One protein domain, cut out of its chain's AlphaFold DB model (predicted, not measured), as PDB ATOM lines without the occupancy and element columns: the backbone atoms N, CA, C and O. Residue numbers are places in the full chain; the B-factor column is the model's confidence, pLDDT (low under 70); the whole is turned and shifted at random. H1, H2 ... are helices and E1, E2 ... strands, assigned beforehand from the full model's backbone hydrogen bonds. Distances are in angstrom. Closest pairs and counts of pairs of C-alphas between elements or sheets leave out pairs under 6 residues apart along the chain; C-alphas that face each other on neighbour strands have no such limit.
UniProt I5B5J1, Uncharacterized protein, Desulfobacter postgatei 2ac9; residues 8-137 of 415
ATOM      1  N   ILE A   8     104.430  95.864 101.656       95.88
ATOM      2  CA  ILE A   8     104.145  95.094 102.869       95.88
ATOM      3  C   ILE A   8     102.700  94.599 102.833       95.88
ATOM      4  O   ILE A   8     101.771  95.385 102.667       95.88
ATOM      5  N   LEU A   9     102.507  93.297 103.039       96.25
ATOM      6  CA  LEU A   9     101.196  92.691 103.257       96.25
ATOM      7  C   LEU A   9     101.005  92.414 104.751       96.25
ATOM      8  O   LEU A   9     101.739  91.614 105.328       96.25
ATOM      9  N   VAL A  10     100.001  93.037 105.368       95.75
ATOM     10  CA  VAL A  10      99.648  92.831 106.782       95.75
ATOM     11  C   VAL A  10      98.369  92.003 106.875       95.75
ATOM     12  O   VAL A  10      97.245  92.508 106.731       95.75
ATOM     13  N   ILE A  11      98.536  90.711 107.145       93.31
ATOM     14  CA  ILE A  11      97.429  89.787 107.368       93.31
ATOM     15  C   ILE A  11      96.760  90.148 108.694       93.31
ATOM     16  O   ILE A  11      97.422  90.219 109.726       93.31
ATOM     17  N   GLY A  12      95.452  90.412 108.679       90.62
ATOM     18  CA  GLY A  12      94.726  90.907 109.853       90.62
ATOM     19  C   GLY A  12      94.940  92.396 110.141       90.62
ATOM     20  O   GLY A  12      94.598  92.855 111.232       90.62
ATOM     21  N   GLY A  13      95.449  93.172 109.175       91.69
ATOM     22  CA  GLY A  13      95.765  94.601 109.319       91.69
ATOM     23  C   GLY A  13      94.614  95.492 109.815       91.69
ATOM     24  O   GLY A  13      94.848  96.522 110.440       91.69
ATOM     25  N   SER A  14      93.358  95.081 109.610       90.94
ATOM     26  CA  SER A  14      92.165  95.780 110.126       90.94
ATOM     27  C   SER A  14      91.835  95.489 111.610       90.94
ATOM     28  O   SER A  14      90.935  96.108 112.194       90.94
ATOM     29  N   GLY A  15      92.545  94.538 112.228       87.12
ATOM     30  CA  GLY A  15      92.454  94.158 113.640       87.12
ATOM     31  C   GLY A  15      93.286  95.047 114.571       87.12
ATOM     32  O   GLY A  15      93.994  95.943 114.128       87.12
ATOM     33  N   LEU A  16      93.195  94.815 115.886       84.69
ATOM     34  CA  LEU A  16      93.889  95.640 116.890       84.69
ATOM     35  C   LEU A  16      95.418  95.604 116.719       84.69
ATOM     36  O   LEU A  16      96.044  96.658 116.633       84.69
ATOM     37  N   VAL A  17      95.993  94.401 116.614       86.94
ATOM     38  CA  VAL A  17      97.439  94.186 116.425       86.94
ATOM     39  C   VAL A  17      97.897  94.707 115.066       86.94
ATOM     40  O   VAL A  17      98.820  95.512 114.997       86.94
ATOM     41  N   GLY A  18      97.192  94.343 113.992       92.25
ATOM     42  CA  GLY A  18      97.485  94.820 112.643       92.25
ATOM     43  C   GLY A  18      97.512  96.348 112.521       92.25
ATOM     44  O   GLY A  18      98.442  96.901 111.936       92.25
ATOM     45  N   LYS A  19      96.557  97.051 113.148       93.00
ATOM     46  CA  LYS A  19      96.549  98.522 113.210       93.00
ATOM     47  C   LYS A  19      97.751  99.086 113.958       93.00
ATOM     48  O   LYS A  19      98.316 100.080 113.512       93.00
ATOM     49  N   ALA A  20      98.116  98.488 115.094       92.38
ATOM     50  CA  ALA A  20      99.280  98.917 115.864       92.38
ATOM     51  C   ALA A  20     100.566  98.756 115.040       92.38
ATOM     52  O   ALA A  20     101.341  99.705 114.953       92.38
ATOM     53  N   ILE A  21     100.726  97.625 114.343       93.50
ATOM     54  CA  ILE A  21     101.839  97.381 113.411       93.50
ATOM     55  C   ILE A  21     101.863  98.438 112.307       93.50
ATOM     56  O   ILE A  21     102.892  99.073 112.105       93.50
ATOM     57  N   CYS A  22     100.735  98.689 111.633       94.44
ATOM     58  CA  CYS A  22     100.672  99.689 110.563       94.44
ATOM     59  C   CYS A  22     101.048 101.092 111.066       94.44
ATOM     60  O   CYS A  22     101.823 101.787 110.422       94.44
ATOM     61  N   ARG A  23     100.553 101.504 112.240       93.38
ATOM     62  CA  ARG A  23     100.930 102.792 112.854       93.38
ATOM     63  C   ARG A  23     102.416 102.846 113.199       93.38
ATOM     64  O   ARG A  23     103.043 103.878 112.993       93.38
ATOM     65  N   SER A  24     102.967 101.741 113.691       90.75
ATOM     66  CA  SER A  24     104.385 101.635 114.024       90.75
ATOM     67  C   SER A  24     105.263 101.733 112.773       90.75
ATOM     68  O   SER A  24     106.212 102.511 112.757       90.75
ATOM     69  N   LEU A  25     104.892 101.060 111.678       91.38
ATOM     70  CA  LEU A  25     105.580 101.160 110.380       91.38
ATOM     71  C   LEU A  25     105.613 102.593 109.828       91.38
ATOM     72  O   LEU A  25     106.574 102.974 109.170       91.38
ATOM     73  N   LEU A  26     104.584 103.393 110.108       91.00
ATOM     74  CA  LEU A  26     104.483 104.783 109.648       91.00
ATOM     75  C   LEU A  26     105.106 105.801 110.620       91.00
ATOM     76  O   LEU A  26     105.180 106.986 110.297       91.00
ATOM     77  N   SER A  27     105.550 105.367 111.804       86.25
ATOM     78  CA  SER A  27     106.037 106.260 112.867       86.25
ATOM     79  C   SER A  27     107.350 106.979 112.533       86.25
ATOM     80  O   SER A  27     107.641 108.009 113.139       86.25
ATOM     81  N   HIS A  28     108.116 106.468 111.562       82.19
ATOM     82  CA  HIS A  28     109.388 107.034 111.114       82.19
ATOM     83  C   HIS A  28     109.232 107.609 109.693       82.19
ATOM     84  O   HIS A  28     109.250 106.848 108.725       82.19
ATOM     85  N   PRO A  29     109.088 108.940 109.531       76.94
ATOM     86  CA  PRO A  29     108.819 109.564 108.230       76.94
ATOM     87  C   PRO A  29     109.888 109.307 107.164       76.94
ATOM     88  O   PRO A  29     109.577 109.285 105.979       76.94
ATOM     89  N   GLU A  30     111.138 109.100 107.581       79.19
ATOM     90  CA  GLU A  30     112.271 108.877 106.676       79.19
ATOM     91  C   GLU A  30     112.384 107.428 106.174       79.19
ATOM     92  O   GLU A  30     113.152 107.169 105.254       79.19
ATOM     93  N   GLN A  31     111.627 106.487 106.753       82.81
ATOM     94  CA  GLN A  31     111.684 105.054 106.433       82.81
ATOM     95  C   GLN A  31     110.281 104.476 106.254       82.81
ATOM     96  O   GLN A  31     109.867 103.564 106.967       82.81
ATOM     97  N   GLN A  32     109.514 105.033 105.319       87.81
ATOM     98  CA  GLN A  32     108.162 104.554 105.051       87.81
ATOM     99  C   GLN A  32     108.126 103.519 103.918       87.81
ATOM    100  O   GLN A  32     108.831 103.667 102.914       87.81
ATOM    101  N   PRO A  33     107.276 102.484 104.031       92.38
ATOM    102  CA  PRO A  33     107.070 101.531 102.950       92.38
ATOM    103  C   PRO A  33     106.422 102.195 101.732       92.38
ATOM    104  O   PRO A  33     105.650 103.149 101.862       92.38
ATOM    105  N   ALA A  34     106.699 101.649 100.544       94.12
ATOM    106  CA  ALA A  34     106.053 102.097  99.309       94.12
ATOM    107  C   ALA A  34     104.552 101.801  99.329       94.12
ATOM    108  O   ALA A  34     103.752 102.634  98.912       94.12
ATOM    109  N   ALA A  35     104.173 100.619  99.819       95.62
ATOM    110  CA  ALA A  35     102.781 100.206  99.894       95.62
ATOM    111  C   ALA A  35     102.513  99.340 101.127       95.62
ATOM    112  O   ALA A  35     103.341  98.501 101.493       95.62
ATOM    113  N   ILE A  36     101.333  99.509 101.722       96.75
ATOM    114  CA  ILE A  36     100.785  98.623 102.749       96.75
ATOM    115  C   ILE A  36      99.425  98.098 102.272       96.75
ATOM    116  O   ILE A  36      98.448  98.845 102.181       96.75
ATOM    117  N   THR A  37      99.358  96.789 102.035       97.31
ATOM    118  CA  THR A  37      98.114  96.055 101.785       97.31
ATOM    119  C   THR A  37      97.638  95.437 103.100       97.31
ATOM    120  O   THR A  37      98.365  94.652 103.712       97.31
ATOM    121  N   ILE A  38      96.423  95.753 103.557       96.88
ATOM    122  CA  ILE A  38      95.836  95.145 104.769       96.88
ATOM    123  C   ILE A  38      94.749  94.128 104.427       96.88
ATOM    124  O   ILE A  38      93.980  94.320 103.486       96.88
ATOM    125  N   THR A  39      94.620  93.075 105.237       94.56
ATOM    126  CA  THR A  39      93.536  92.088 105.077       94.56
ATOM    127  C   THR A  39      92.518  92.110 106.221       94.56
ATOM    128  O   THR A  39      92.766  92.604 107.332       94.56
ATOM    129  N   GLY A  40      91.323  91.580 105.953       91.19
ATOM    130  CA  GLY A  40      90.268  91.403 106.950       91.19
ATOM    131  C   GLY A  40      89.006  90.746 106.392       91.19
ATOM    132  O   GLY A  40      88.845  90.578 105.189       91.19
ATOM    133  N   ARG A  41      88.066  90.396 107.277       87.81
ATOM    134  CA  ARG A  41      86.774  89.794 106.880       87.81
ATOM    135  C   ARG A  41      85.674  90.811 106.574       87.81
ATOM    136  O   ARG A  41      84.670  90.459 105.973       87.81
ATOM    137  N   SER A  42      85.820  92.043 107.054       88.12
ATOM    138  CA  SER A  42      84.793  93.084 106.979       88.12
ATOM    139  C   SER A  42      85.314  94.244 106.144       88.12
ATOM    140  O   SER A  42      86.222  94.953 106.581       88.12
ATOM    141  N   SER A  43      84.713  94.451 104.970       90.38
ATOM    142  CA  SER A  43      85.084  95.542 104.063       90.38
ATOM    143  C   SER A  43      84.940  96.909 104.732       90.38
ATOM    144  O   SER A  43      85.868  97.703 104.683       90.38
ATOM    145  N   SER A  44      83.864  97.135 105.493       91.56
ATOM    146  CA  SER A  44      83.664  98.395 106.223       91.56
ATOM    147  C   SER A  44      84.746  98.668 107.275       91.56
ATOM    148  O   SER A  44      85.168  99.809 107.469       91.56
ATOM    149  N   ARG A  45      85.243  97.629 107.959       90.69
ATOM    150  CA  ARG A  45      86.354  97.772 108.911       90.69
ATOM    151  C   ARG A  45      87.678  98.045 108.196       90.69
ATOM    152  O   ARG A  45      88.488  98.810 108.723       90.69
ATOM    153  N   ILE A  46      87.900  97.426 107.037       94.94
ATOM    154  CA  ILE A  46      89.069  97.684 106.188       94.94
ATOM    155  C   ILE A  46      89.051  99.139 105.726       94.94
ATOM    156  O   ILE A  46      90.004  99.850 106.016       94.94
ATOM    157  N   GLU A  47      87.959  99.603 105.118       95.19
ATOM    158  CA  GLU A  47      87.799 100.982 104.630       95.19
ATOM    159  C   GLU A  47      88.092 102.007 105.726       95.19
ATOM    160  O   GLU A  47      88.988 102.835 105.572       95.19
ATOM    161  N   LYS A  48      87.458 101.861 106.898       94.56
ATOM    162  CA  LYS A  48      87.724 102.734 108.050       94.56
ATOM    163  C   LYS A  48      89.200 102.738 108.458       94.56
ATOM    164  O   LYS A  48      89.734 103.760 108.874       94.56
ATOM    165  N   THR A  49      89.859 101.585 108.386       94.69
ATOM    166  CA  THR A  49      91.280 101.476 108.735       94.69
ATOM    167  C   THR A  49      92.162 102.129 107.674       94.69
ATOM    168  O   THR A  49      93.117 102.806 108.029       94.69
ATOM    169  N   LEU A  50      91.833 101.981 106.391       96.12
ATOM    170  CA  LEU A  50      92.546 102.654 105.307       96.12
ATOM    171  C   LEU A  50      92.444 104.176 105.436       96.12
ATOM    172  O   LEU A  50      93.449 104.853 105.250       96.12
ATOM    173  N   ASP A  51      91.277 104.707 105.803       95.06
ATOM    174  CA  ASP A  51      91.102 106.143 106.049       95.06
ATOM    175  C   ASP A  51      91.964 106.626 107.225       95.06
ATOM    176  O   ASP A  51      92.643 107.649 107.119       95.06
ATOM    177  N   GLU A  52      92.005 105.857 108.322       94.50
ATOM    178  CA  GLU A  52      92.895 106.122 109.463       94.50
ATOM    179  C   GLU A  52      94.379 106.135 109.042       94.50
ATOM    180  O   GLU A  52      95.132 106.984 109.509       94.50
ATOM    181  N   LEU A  53      94.813 105.215 108.170       94.12
ATOM    182  CA  LEU A  53      96.211 105.108 107.733       94.12
ATOM    183  C   LEU A  53      96.609 106.187 106.716       94.12
ATOM    184  O   LEU A  53      97.684 106.770 106.840       94.12
ATOM    185  N   LYS A  54      95.726 106.516 105.767       94.25
ATOM    186  CA  LYS A  54      95.927 107.611 104.801       94.25
ATOM    187  C   LYS A  54      96.055 108.972 105.486       94.25
ATOM    188  O   LYS A  54      96.742 109.852 104.982       94.25
ATOM    189  N   ALA A  55      95.419 109.152 106.645       93.25
ATOM    190  CA  ALA A  55      95.589 110.357 107.452       93.25
ATOM    191  C   ALA A  55      96.975 110.449 108.127       93.25
ATOM    192  O   ALA A  55      97.386 111.541 108.515       93.25
ATOM    193  N   LEU A  56      97.689 109.326 108.279       90.69
ATOM    194  CA  LEU A  56      99.002 109.252 108.935       90.69
ATOM    195  C   LEU A  56     100.176 109.340 107.953       90.69
ATOM    196  O   LEU A  56     101.270 109.731 108.356       90.69
ATOM    197  N   SER A  57      99.973 108.986 106.682       89.38
ATOM    198  CA  SER A  57     100.992 109.103 105.638       89.38
ATOM    199  C   SER A  57     100.381 109.477 104.293       89.38
ATOM    200  O   SER A  57      99.424 108.857 103.836       89.38
ATOM    201  N   ALA A  58     100.992 110.470 103.642       84.38
ATOM    202  CA  ALA A  58     100.669 110.878 102.277       84.38
ATOM    203  C   ALA A  58     101.565 110.208 101.216       84.38
ATOM    204  O   ALA A  58     101.315 110.366 100.023       84.38
ATOM    205  N   THR A  59     102.623 109.507 101.633       89.19
ATOM    206  CA  THR A  59     103.651 108.938 100.745       89.19
ATOM    207  C   THR A  59     103.482 107.442 100.506       89.19
ATOM    208  O   THR A  59     103.877 106.956  99.452       89.19
ATOM    209  N   THR A  60     102.894 106.716 101.456       93.44
ATOM    210  CA  THR A  60     102.639 105.276 101.337       93.44
ATOM    211  C   THR A  60     101.317 105.012 100.613       93.44
ATOM    212  O   THR A  60     100.287 105.605 100.934       93.44
ATOM    213  N   GLU A  61     101.322 104.088  99.651       95.81
ATOM    214  CA  GLU A  61     100.104 103.587  99.012       95.81
ATOM    215  C   GLU A  61      99.375 102.597  99.939       95.81
ATOM    216  O   GLU A  61      99.996 101.715 100.531       95.81
ATOM    217  N   PHE A  62      98.048 102.705 100.056       96.69
ATOM    218  CA  PHE A  62      97.251 101.823 100.915       96.69
ATOM    219  C   PHE A  62      96.158 101.104 100.130       96.69
ATOM    220  O   PHE A  62      95.321 101.747  99.489       96.69
ATOM    221  N   SER A  63      96.105  99.780 100.266       96.50
ATOM    222  CA  SER A  63      95.075  98.927  99.669       96.50
ATOM    223  C   SER A  63      94.528  97.921 100.687       96.50
ATOM    224  O   SER A  63      95.115  97.672 101.743       96.50
ATOM    225  N   GLY A  64      93.346  97.372 100.403       95.81
ATOM    226  CA  GLY A  64      92.639  96.480 101.315       95.81
ATOM    227  C   GLY A  64      92.061  95.266 100.607       95.81
ATOM    228  O   GLY A  64      91.407  95.406  99.576       95.81
ATOM    229  N   ILE A  65      92.253  94.083 101.193       94.88
ATOM    230  CA  ILE A  65      91.760  92.808 100.661       94.88
ATOM    231  C   ILE A  65      90.776  92.186 101.650       94.88
ATOM    232  O   ILE A  65      91.098  91.958 102.819       94.88
ATOM    233  N   THR A  66      89.562  91.896 101.176       94.25
ATOM    234  CA  THR A  66      88.522  91.247 101.988       94.25
ATOM    235  C   THR A  66      88.460  89.744 101.714       94.25
ATOM    236  O   THR A  66      88.548  89.309 100.564       94.25
ATOM    237  N   GLY A  67      88.270  88.950 102.765       90.56
ATOM    238  CA  GLY A  67      87.924  87.532 102.678       90.56
ATOM    239  C   GLY A  67      88.503  86.716 103.831       90.56
ATOM    240  O   GLY A  67      89.316  87.201 104.619       90.56
ATOM    241  N   ASP A  68      88.063  85.467 103.943       87.69
ATOM    242  CA  ASP A  68      88.614  84.490 104.876       87.69
ATOM    243  C   ASP A  68      89.867  83.831 104.280       87.69
ATOM    244  O   ASP A  68      89.788  83.036 103.345       87.69
ATOM    245  N   ILE A  69      91.037  84.182 104.814       87.38
ATOM    246  CA  ILE A  69      92.335  83.694 104.325       87.38
ATOM    247  C   ILE A  69      92.569  82.200 104.585       87.38
ATOM    248  O   ILE A  69      93.468  81.618 103.985       87.38
ATOM    249  N   PHE A  70      91.769  81.574 105.455       82.56
ATOM    250  CA  PHE A  70      91.925  80.171 105.846       82.56
ATOM    251  C   PHE A  70      91.166  79.196 104.943       82.56
ATOM    252  O   PHE A  70      91.051  78.019 105.271       82.56
ATOM    253  N   CYS A  71      90.607  79.664 103.828       86.62
ATOM    254  CA  CYS A  71      89.840  78.819 102.923       86.62
ATOM    255  C   CYS A  71      90.262  79.006 101.463       86.62
ATOM    256  O   CYS A  71      91.074  79.872 101.121       86.62
ATOM    257  N   ARG A  72      89.711  78.165 100.583       90.94
ATOM    258  CA  ARG A  72      89.900  78.304  99.138       90.94
ATOM    259  C   ARG A  72      89.324  79.627  98.640       90.94
ATOM    260  O   ARG A  72      88.323  80.111  99.170       90.94
ATOM    261  N   SER A  73      89.871  80.171  97.554       89.94
ATOM    262  CA  SER A  73      89.366  81.412  96.941       89.94
ATOM    263  C   SER A  73      87.876  81.354  96.612       89.94
ATOM    264  O   SER A  73      87.190  82.363  96.733       89.94
ATOM    265  N   ALA A  74      87.364  80.177  96.243       90.25
ATOM    266  CA  ALA A  74      85.944  79.969  95.967       90.25
ATOM    267  C   ALA A  74      85.039  80.190  97.197       90.25
ATOM    268  O   ALA A  74      83.860  80.489  97.041       90.25
ATOM    269  N   PHE A  75      85.579  80.044  98.412       87.75
ATOM    270  CA  PHE A  75      84.828  80.103  99.668       87.75
ATOM    271  C   PHE A  75      85.116  81.362 100.491       87.75
ATOM    272  O   PHE A  75      84.490  81.560 101.529       87.75
ATOM    273  N   LYS A  76      86.028  82.230 100.036       89.12
ATOM    274  CA  LYS A  76      86.566  83.351 100.825       89.12
ATOM    275  C   LYS A  76      85.514  84.309 101.389       89.12
ATOM    276  O   LYS A  76      85.721  84.876 102.459       89.12
ATOM    277  N   ASP A  77      84.401  84.486 100.682       89.62
ATOM    278  CA  ASP A  77      83.311  85.386 101.077       89.62
ATOM    279  C   ASP A  77      82.136  84.632 101.718       89.62
ATOM    280  O   ASP A  77      81.156  85.234 102.159       89.62
ATOM    281  N   MET A  78      82.215  83.301 101.782       86.69
ATOM    282  CA  MET A  78      81.172  82.474 102.366       86.69
ATOM    283  C   MET A  78      81.273  82.479 103.891       86.69
ATOM    284  O   MET A  78      82.340  82.343 104.494       86.69
ATOM    285  N   GLY A  79      80.115  82.582 104.542       80.06
ATOM    286  CA  GLY A  79      80.010  82.306 105.966       80.06
ATOM    287  C   GLY A  79      80.302  80.834 106.235       80.06
ATOM    288  O   GLY A  79      79.818  79.952 105.526       80.06
ATOM    289  N   ARG A  80      81.045  80.547 107.303       74.50
ATOM    290  CA  ARG A  80      81.444  79.175 107.633       74.50
ATOM    291  C   ARG A  80      80.268  78.204 107.771       74.50
ATOM    292  O   ARG A  80      80.345  77.091 107.266       74.50
ATOM    293  N   LYS A  81      79.165  78.630 108.396       71.12
ATOM    294  CA  LYS A  81      77.933  77.824 108.500       71.12
ATOM    295  C   LYS A  81      77.440  77.354 107.128       71.12
ATOM    296  O   LYS A  81      77.007  76.220 106.984       71.12
ATOM    297  N   THR A  82      77.556  78.208 106.117       78.44
ATOM    298  CA  THR A  82      77.190  77.892 104.734       78.44
ATOM    299  C   THR A  82      78.167  76.905 104.099       78.44
ATOM    300  O   THR A  82      77.734  75.985 103.416       78.44
ATOM    301  N   ILE A  83      79.473  77.057 104.352       80.94
ATOM    302  CA  ILE A  83      80.496  76.110 103.873       80.94
ATOM    303  C   ILE A  83      80.244  74.715 104.460       80.94
ATOM    304  O   ILE A  83      80.328  73.721 103.743       80.94
ATOM    305  N   LEU A  84      79.909  74.635 105.749       77.44
ATOM    306  CA  LEU A  84      79.701  73.364 106.442       77.44
ATOM    307  C   LEU A  84      78.320  72.740 106.196       77.44
ATOM    308  O   LEU A  84      78.173  71.530 106.367       77.44
ATOM    309  N   SER A  85      77.305  73.505 105.789       75.19
ATOM    310  CA  SER A  85      75.955  72.960 105.581       75.19
ATOM    311  C   SER A  85      75.850  72.089 104.326       75.19
ATOM    312  O   SER A  85      75.115  71.100 104.322       75.19
ATOM    313  N   GLN A  86      76.616  72.395 103.277       80.94
ATOM    314  CA  GLN A  86      76.593  71.642 102.024       80.94
ATOM    315  C   GLN A  86      77.659  70.545 102.031       80.94
ATOM    316  O   GLN A  86      78.815  70.775 102.380       80.94
ATOM    317  N   ARG A  87      77.271  69.330 101.626       74.81
ATOM    318  CA  ARG A  87      78.152  68.156 101.672       74.81
ATOM    319  C   ARG A  87      79.454  68.369 100.896       74.81
ATOM    320  O   ARG A  87      80.515  68.087 101.434       74.81
ATOM    321  N   GLU A  88      79.366  68.869  99.666       82.56
ATOM    322  CA  GLU A  88      80.530  69.014  98.787       82.56
ATOM    323  C   GLU A  88      81.532  70.054  99.310       82.56
ATOM    324  O   GLU A  88      82.729  69.778  99.388       82.56
ATOM    325  N   THR A  89      81.060  71.236  99.720       82.38
ATOM    326  CA  THR A  89      81.937  72.285 100.261       82.38
ATOM    327  C   THR A  89      82.511  71.895 101.619       82.38
ATOM    328  O   THR A  89      83.680  72.172 101.871       82.38
ATOM    329  N   ARG A  90      81.739  71.193 102.462       79.06
ATOM    330  CA  ARG A  90      82.215  70.658 103.744       79.06
ATOM    331  C   ARG A  90      83.335  69.641 103.546       79.06
ATOM    332  O   ARG A  90      84.366  69.756 104.195       79.06
ATOM    333  N   GLU A  91      83.147  68.666 102.656       75.44
ATOM    334  CA  GLU A  91      84.167  67.646 102.377       75.44
ATOM    335  C   GLU A  91      85.469  68.277 101.869       75.44
ATOM    336  O   GLU A  91      86.544  67.914 102.342       75.44
ATOM    337  N   ARG A  92      85.384  69.253 100.955       81.44
ATOM    338  CA  ARG A  92      86.566  69.969 100.448       81.44
ATOM    339  C   ARG A  92      87.255  70.790 101.536       81.44
ATOM    340  O   ARG A  92      88.459  70.662 101.706       81.44
ATOM    341  N   TYR A  93      86.493  71.574 102.300       80.81
ATOM    342  CA  TYR A  93      87.029  72.395 103.387       80.81
ATOM    343  C   TYR A  93      87.765  71.558 104.445       80.81
ATOM    344  O   TYR A  93      88.836  71.944 104.897       80.81
ATOM    345  N   LEU A  94      87.228  70.387 104.806       73.50
ATOM    346  CA  LEU A  94      87.875  69.483 105.762       73.50
ATOM    347  C   LEU A  94      89.162  68.866 105.204       73.50
ATOM    348  O   LEU A  94      90.164  68.801 105.914       73.50
ATOM    349  N   ARG A  95      89.153  68.440 103.935       74.12
ATOM    350  CA  ARG A  95      90.355  67.914 103.270       74.12
ATOM    351  C   ARG A  95      91.472  68.944 103.230       74.12
ATOM    352  O   ARG A  95      92.604  68.596 103.522       74.12
ATOM    353  N   ASP A  96      91.153  70.206 102.957       79.06
ATOM    354  CA  ASP A  96      92.153  71.279 102.917       79.06
ATOM    355  C   ASP A  96      92.866  71.503 104.258       79.06
ATOM    356  O   ASP A  96      93.982  72.016 104.276       79.06
ATOM    357  N   ILE A  97      92.221  71.138 105.370       72.31
ATOM    358  CA  ILE A  97      92.766  71.283 106.724       72.31
ATOM    359  C   ILE A  97      93.546  70.030 107.147       72.31
ATOM    360  O   ILE A  97      94.576  70.148 107.806       72.31
ATOM    361  N   ILE A  98      93.035  68.838 106.820       66.19
ATOM    362  CA  ILE A  98      93.545  67.562 107.351       66.19
ATOM    363  C   ILE A  98      94.573  66.918 106.417       66.19
ATOM    364  O   ILE A  98      95.543  66.321 106.892       66.19
ATOM    365  N   ASP A  99      94.355  66.989 105.104       67.38
ATOM    366  CA  ASP A  99      95.224  66.320 104.142       67.38
ATOM    367  C   ASP A  99      96.579  67.050 104.055       67.38
ATOM    368  O   ASP A  99      96.650  68.275 104.193       67.38
ATOM    369  N   PRO A 100      97.682  66.327 103.782       73.44
ATOM    370  CA  PRO A 100      98.965  66.958 103.513       73.44
ATOM    371  C   PRO A 100      98.855  67.990 102.387       73.44
ATOM    372  O   PRO A 100      98.228  67.733 101.352       73.44
ATOM    373  N   LEU A 101      99.518  69.136 102.570       78.50
ATOM    374  CA  LEU A 101      99.550  70.200 101.574       78.50
ATOM    375  C   LEU A 101     100.033  69.647 100.226       78.50
ATOM    376  O   LEU A 101     101.157  69.163 100.096       78.50
ATOM    377  N   ASN A 102      99.173  69.746  99.218       85.50
ATOM    378  CA  ASN A 102      99.458  69.339  97.848       85.50
ATOM    379  C   ASN A 102      99.214  70.503  96.881       85.50
ATOM    380  O   ASN A 102      98.715  71.562  97.268       85.50
ATOM    381  N   GLN A 103      99.566  70.308  95.610       89.00
ATOM    382  CA  GLN A 103      99.505  71.378  94.617       89.00
ATOM    383  C   GLN A 103      98.081  71.898  94.377       89.00
ATOM    384  O   GLN A 103      97.910  73.081  94.100       89.00
ATOM    385  N   GLU A 104      97.061  71.046  94.492       90.25
ATOM    386  CA  GLU A 104      95.667  71.468  94.350       90.25
ATOM    387  C   GLU A 104      95.252  72.368  95.519       90.25
ATOM    388  O   GLU A 104      94.790  73.485  95.294       90.25
ATOM    389  N   ILE A 105      95.476  71.912  96.758       85.62
ATOM    390  CA  ILE A 105      95.158  72.674  97.977       85.62
ATOM    391  C   ILE A 105      95.889  74.021  97.954       85.62
ATOM    392  O   ILE A 105      95.288  75.065  98.209       85.62
ATOM    393  N   LEU A 106      97.174  74.014  97.585       88.31
ATOM    394  CA  LEU A 106      97.983  75.223  97.477       88.31
ATOM    395  C   LEU A 106      97.424  76.186  96.420       88.31
ATOM    396  O   LEU A 106      97.208  77.356  96.717       88.31
ATOM    397  N   ASN A 107      97.155  75.702  95.206       91.50
ATOM    398  CA  ASN A 107      96.700  76.546  94.098       91.50
ATOM    399  C   ASN A 107      95.281  77.090  94.298       91.50
ATOM    400  O   ASN A 107      94.934  78.116  93.708       91.50
ATOM    401  N   GLU A 108      94.451  76.409  95.084       91.94
ATOM    402  CA  GLU A 108      93.099  76.857  95.422       91.94
ATOM    403  C   GLU A 108      93.045  77.707  96.695       91.94
ATOM    404  O   GLU A 108      92.055  78.410  96.906       91.94
ATOM    405  N   SER A 109      94.097  77.694  97.520       90.56
ATOM    406  CA  SER A 109      94.194  78.502  98.738       90.56
ATOM    407  C   SER A 109      94.093  79.994  98.430       90.56
ATOM    408  O   SER A 109      94.844  80.539  97.612       90.56
ATOM    409  N   TYR A 110      93.185  80.685  99.125       92.50
ATOM    410  CA  TYR A 110      93.028  82.124  98.950       92.50
ATOM    411  C   TYR A 110      94.274  82.891  99.388       92.50
ATOM    412  O   TYR A 110      94.707  83.800  98.681       92.50
ATOM    413  N   LEU A 111      94.885  82.487 100.504       90.69
ATOM    414  CA  LEU A 111      96.127  83.080 100.991       90.69
ATOM    415  C   LEU A 111      97.251  82.963  99.955       90.69
ATOM    416  O   LEU A 111      97.948  83.942  99.693       90.69
ATOM    417  N   TYR A 112      97.398  81.790  99.333       91.06
ATOM    418  CA  TYR A 112      98.425  81.572  98.318       91.06
ATOM    419  C   TYR A 112      98.220  82.476  97.097       91.06
ATOM    420  O   TYR A 112      99.155  83.170  96.692       91.06
ATOM    421  N   ARG A 113      97.000  82.522  96.542       92.12
ATOM    422  CA  ARG A 113      96.697  83.389  95.390       92.12
ATOM    423  C   ARG A 113      96.915  84.860  95.709       92.12
ATOM    424  O   ARG A 113      97.582  85.545  94.944       92.12
ATOM    425  N   MET A 114      96.446  85.310  96.871       92.94
ATOM    426  CA  MET A 114      96.639  86.684  97.328       92.94
ATOM    427  C   MET A 114      98.127  87.065  97.372       92.94
ATOM    428  O   MET A 114      98.502  88.123  96.879       92.94
ATOM    429  N   ILE A 115      98.994  86.201  97.912       93.12
ATOM    430  CA  ILE A 115     100.442  86.465  97.958       93.12
ATOM    431  C   ILE A 115     101.050  86.494  96.543       93.12
ATOM    432  O   ILE A 115     101.908  87.332  96.265       93.12
ATOM    433  N   GLN A 116     100.607  85.612  95.641       92.75
ATOM    434  CA  GLN A 116     101.077  85.580  94.247       92.75
ATOM    435  C   GLN A 116     100.659  86.817  93.438       92.75
ATOM    436  O   GLN A 116     101.419  87.266  92.575       92.75
ATOM    437  N   GLU A 117      99.467  87.347  93.709       91.94
ATOM    438  CA  GLU A 117      98.907  88.535  93.059       91.94
ATOM    439  C   GLU A 117      99.550  89.821  93.594       91.94
ATOM    440  O   GLU A 117     100.073  90.618  92.816       91.94
ATOM    441  N   GLU A 118      99.591  89.990  94.920       93.00
ATOM    442  CA  GLU A 118     100.121  91.201  95.562       93.00
ATOM    443  C   GLU A 118     101.648  91.313  95.474       93.00
ATOM    444  O   GLU A 118     102.194  92.422  95.537       93.00
ATOM    445  N   ARG A 119     102.336  90.167  95.347       94.25
ATOM    446  CA  ARG A 119     103.804  90.032  95.333       94.25
ATOM    447  C   ARG A 119     104.488  90.909  96.390       94.25
ATOM    448  O   ARG A 119     105.334  91.740  96.044       94.25
ATOM    449  N   PRO A 120     104.114  90.768  97.674       94.44
ATOM    450  CA  PRO A 120     104.703  91.576  98.727       94.44
ATOM    451  C   PRO A 120     106.178  91.212  98.918       94.44
ATOM    452  O   PRO A 120     106.573  90.054  98.782       94.44
ATOM    453  N   ASN A 121     106.989  92.199  99.286       93.25
ATOM    454  CA  ASN A 121     108.361  91.958  99.721       93.25
ATOM    455  C   ASN A 121     108.396  91.406 101.152       93.25
ATOM    456  O   ASN A 121     109.287  90.635 101.497       93.25
ATOM    457  N   ILE A 122     107.426  91.816 101.977       91.69
ATOM    458  CA  ILE A 122     107.318  91.464 103.392       91.69
ATOM    459  C   ILE A 122     105.875  91.042 103.678       91.69
ATOM    460  O   ILE A 122     104.935  91.767 103.347       91.69
ATOM    461  N   VAL A 123     105.699  89.892 104.328       91.56
ATOM    462  CA  VAL A 123     104.405  89.440 104.854       91.56
ATOM    463  C   VAL A 123     104.468  89.472 106.375       91.56
ATOM    464  O   VAL A 123     105.360  88.871 106.967       91.56
ATOM    465  N   ILE A 124     103.519  90.169 106.998       90.88
ATOM    466  CA  ILE A 124     103.368  90.236 108.452       90.88
ATOM    467  C   ILE A 124     102.048  89.568 108.819       90.88
ATOM    468  O   ILE A 124     100.981  90.050 108.431       90.88
ATOM    469  N   ASP A 125     102.115  88.475 109.576       88.88
ATOM    470  CA  ASP A 125     100.927  87.848 110.148       88.88
ATOM    471  C   ASP A 125     100.597  88.464 111.510       88.88
ATOM    472  O   ASP A 125     101.359  88.336 112.463       88.88
ATOM    473  N   SER A 126      99.465  89.168 111.588       88.75
ATOM    474  CA  SER A 126      98.943  89.739 112.837       88.75
ATOM    475  C   SER A 126      97.694  89.016 113.347       88.75
ATOM    476  O   SER A 126      97.030  89.485 114.278       88.75
ATOM    477  N   VAL A 127      97.350  87.880 112.735       82.75
ATOM    478  CA  VAL A 127      96.282  86.996 113.188       82.75
ATOM    479  C   VAL A 127      96.895  85.928 114.085       82.75
ATOM    480  O   VAL A 127      97.987  85.428 113.841       82.75
ATOM    481  N   ASN A 128      96.175  85.535 115.136       74.25
ATOM    482  CA  ASN A 128      96.549  84.368 115.926       74.25
ATOM    483  C   ASN A 128      96.220  83.087 115.135       74.25
ATOM    484  O   ASN A 128      95.272  82.373 115.457       74.25
ATOM    485  N   THR A 129      96.952  82.850 114.043       70.38
ATOM    486  CA  THR A 129      96.671  81.829 113.027       70.38
ATOM    487  C   THR A 129      96.660  80.418 113.608       70.38
ATOM    488  O   THR A 129      95.733  79.660 113.336       70.38
ATOM    489  N   ALA A 130      97.610  80.084 114.487       63.75
ATOM    490  CA  ALA A 130      97.654  78.777 115.147       63.75
ATOM    491  C   ALA A 130      96.384  78.507 115.972       63.75
ATOM    492  O   ALA A 130      95.759  77.457 115.832       63.75
ATOM    493  N   THR A 131      95.943  79.490 116.762       63.00
ATOM    494  CA  THR A 131      94.683  79.419 117.520       63.00
ATOM    495  C   THR A 131      93.486  79.382 116.571       63.00
ATOM    496  O   THR A 131      92.591  78.557 116.716       63.00
ATOM    497  N   ALA A 132      93.479  80.235 115.547       63.75
ATOM    498  CA  ALA A 132      92.397  80.309 114.576       63.75
ATOM    499  C   ALA A 132      92.218  79.019 113.768       63.75
ATOM    500  O   ALA A 132      91.114  78.812 113.277       63.75
ATOM    501  N   ILE A 133      93.255  78.181 113.635       63.12
ATOM    502  CA  ILE A 133      93.214  76.852 113.005       63.12
ATOM    503  C   ILE A 133      92.854  75.765 114.034       63.12
ATOM    504  O   ILE A 133      91.941  74.978 113.794       63.12
ATOM    505  N   ALA A 134      93.499  75.749 115.206       53.94
ATOM    506  CA  ALA A 134      93.267  74.733 116.243       53.94
ATOM    507  C   ALA A 134      91.838  74.767 116.813       53.94
ATOM    508  O   ALA A 134      91.251  73.730 117.116       53.94
ATOM    509  N   TYR A 135      91.252  75.961 116.920       52.59
ATOM    510  CA  TYR A 135      89.916  76.174 117.477       52.59
ATOM    511  C   TYR A 135      88.812  76.218 116.426       52.59
ATOM    512  O   TYR A 135      87.690  76.634 116.742       52.59
ATOM    513  N   GLN A 136      89.092  75.817 115.177       51.44
ATOM    514  CA  GLN A 136      88.064  75.865 114.149       51.44
ATOM    515  C   GLN A 136      86.837  75.058 114.588       51.44
ATOM    516  O   GLN A 136      85.738  75.574 114.448       51.44
ATOM    517  N   ASP A 137      86.942  73.889 115.205       46.91
ATOM    518  CA  ASP A 137      85.775  72.995 115.274       46.91
ATOM    519  C   ASP A 137      84.828  73.115 116.485       46.91
ATOM    520  O   ASP A 137      83.705  72.633 116.408       46.91
TER     521      ASP A 137
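This is residues 8 to 137 of the 415 residues of an uncharacterized protein of Desulfobacter postgatei 2ac9 (UniProt I5B5J1). A small sheet of four parallel strands has helices over both faces, H1 and H2 over one and H6 over the other; beyond the last residues of its strands, H3, H4 and H5 and the stretch of residues 67 to 79 make a second, loosely joined lobe. The two lobes lie one after the other along the longest axis; H6 leads back from H5 to the sheet, and after the edge strand E4 the short helix H7 runs away from the sheet. The printed part has 130 residues, with seven named helices and four named strands in the order E1, H1, E2, H2, E3, H3, H4, H5, H6, E4, H7. The sheet's order is E3, E2, E1, E4, and the class is mixed, helices and strands. The whole is compact, with a radius of gyration of the C-alphas of 16.0 A, yet elongated in outline, spanning 51 by 27 by 22 A.

Start with E1, residues 8 to 11, an inner strand. H1, residues 16 to 25, follows, and E2, residues 35 to 40, runs parallel to E1 at 9 degrees; look for N 10 and O 37, 2.8 A apart and within hydrogen-bond range. H2, residues 43 to 54, leads to E3, residues 61 to 66, an edge strand parallel to E2 at 20 degrees, with N 36 and O 61 at 2.8 A. E1, H1, E2 and E2, H2, E3 are strand-helix-strand units, two parallel neighbour strands with a helix between, each with a right-handed crossover. H1 is on the sheet, over E1, at a height of 9.6 A. H2 is on the same face at 8.6 A, over E3 and only just over E2, on which 3 of its C-alphas fall. H1 and H2 only just touch, with 3 pairs of C-alphas within 8 A, the closest those of Arg 23 and Leu 53 at 7.3 A; H2 does so with residues 49 to 53 alone. Next find H3, residues 80 to 85, and H4, residues 87 to 98, which touch only at the corner by their link, with C-alphas 84 and 90 closest at 4.6 A. H5, residues 103 to 108, is close to H4 but not clearly touching it, with the C-alphas of Asp 96 and Ile 105 closest at 5.9 A. H6, residues 110 to 118, is on the sheet's opposite face from H1 and H2, over E2 and E1, at a height of 9.8 A. E4, residues 122 to 125, is the other edge strand, parallel to E1 at 16 degrees, with N 124 and O 9 at 2.8 A. H7, residues 129 to 134, touches no helix and is not on the sheet. Every O i to N i+4 pair is within hydrogen-bond range in H1, H2, H3, H5, H6 and H7; in H4 7 of 8 are.

Find C-alpha 8 at (104.145, 95.094, 102.869), where E1 begins. E2 spans 16.8 A and E3 17.2 A; the short strands E1 and E4 span 9.7 A and 10.0 A. H1 spans 14.5 A, H2 16.2 A, H4 16.4 A and H6 12.0 A, while H3, H5 and H7 span 8.5 A each. H4 begins at C-alpha 87, (78.152, 68.156, 101.672), and H7 ends at C-alpha 134, (93.267, 74.733, 116.243).

The two C-alphas farthest apart are those of Glu 30 and Arg 87, at 53.4 A. The printed part has no cut, and its one long link is E3 to H3, of 13 residues. Residues 98 to 103 stand free. The mean pLDDT of the printed part is 86.1, and residues 98 to 99 and 130 to 137 are under 70.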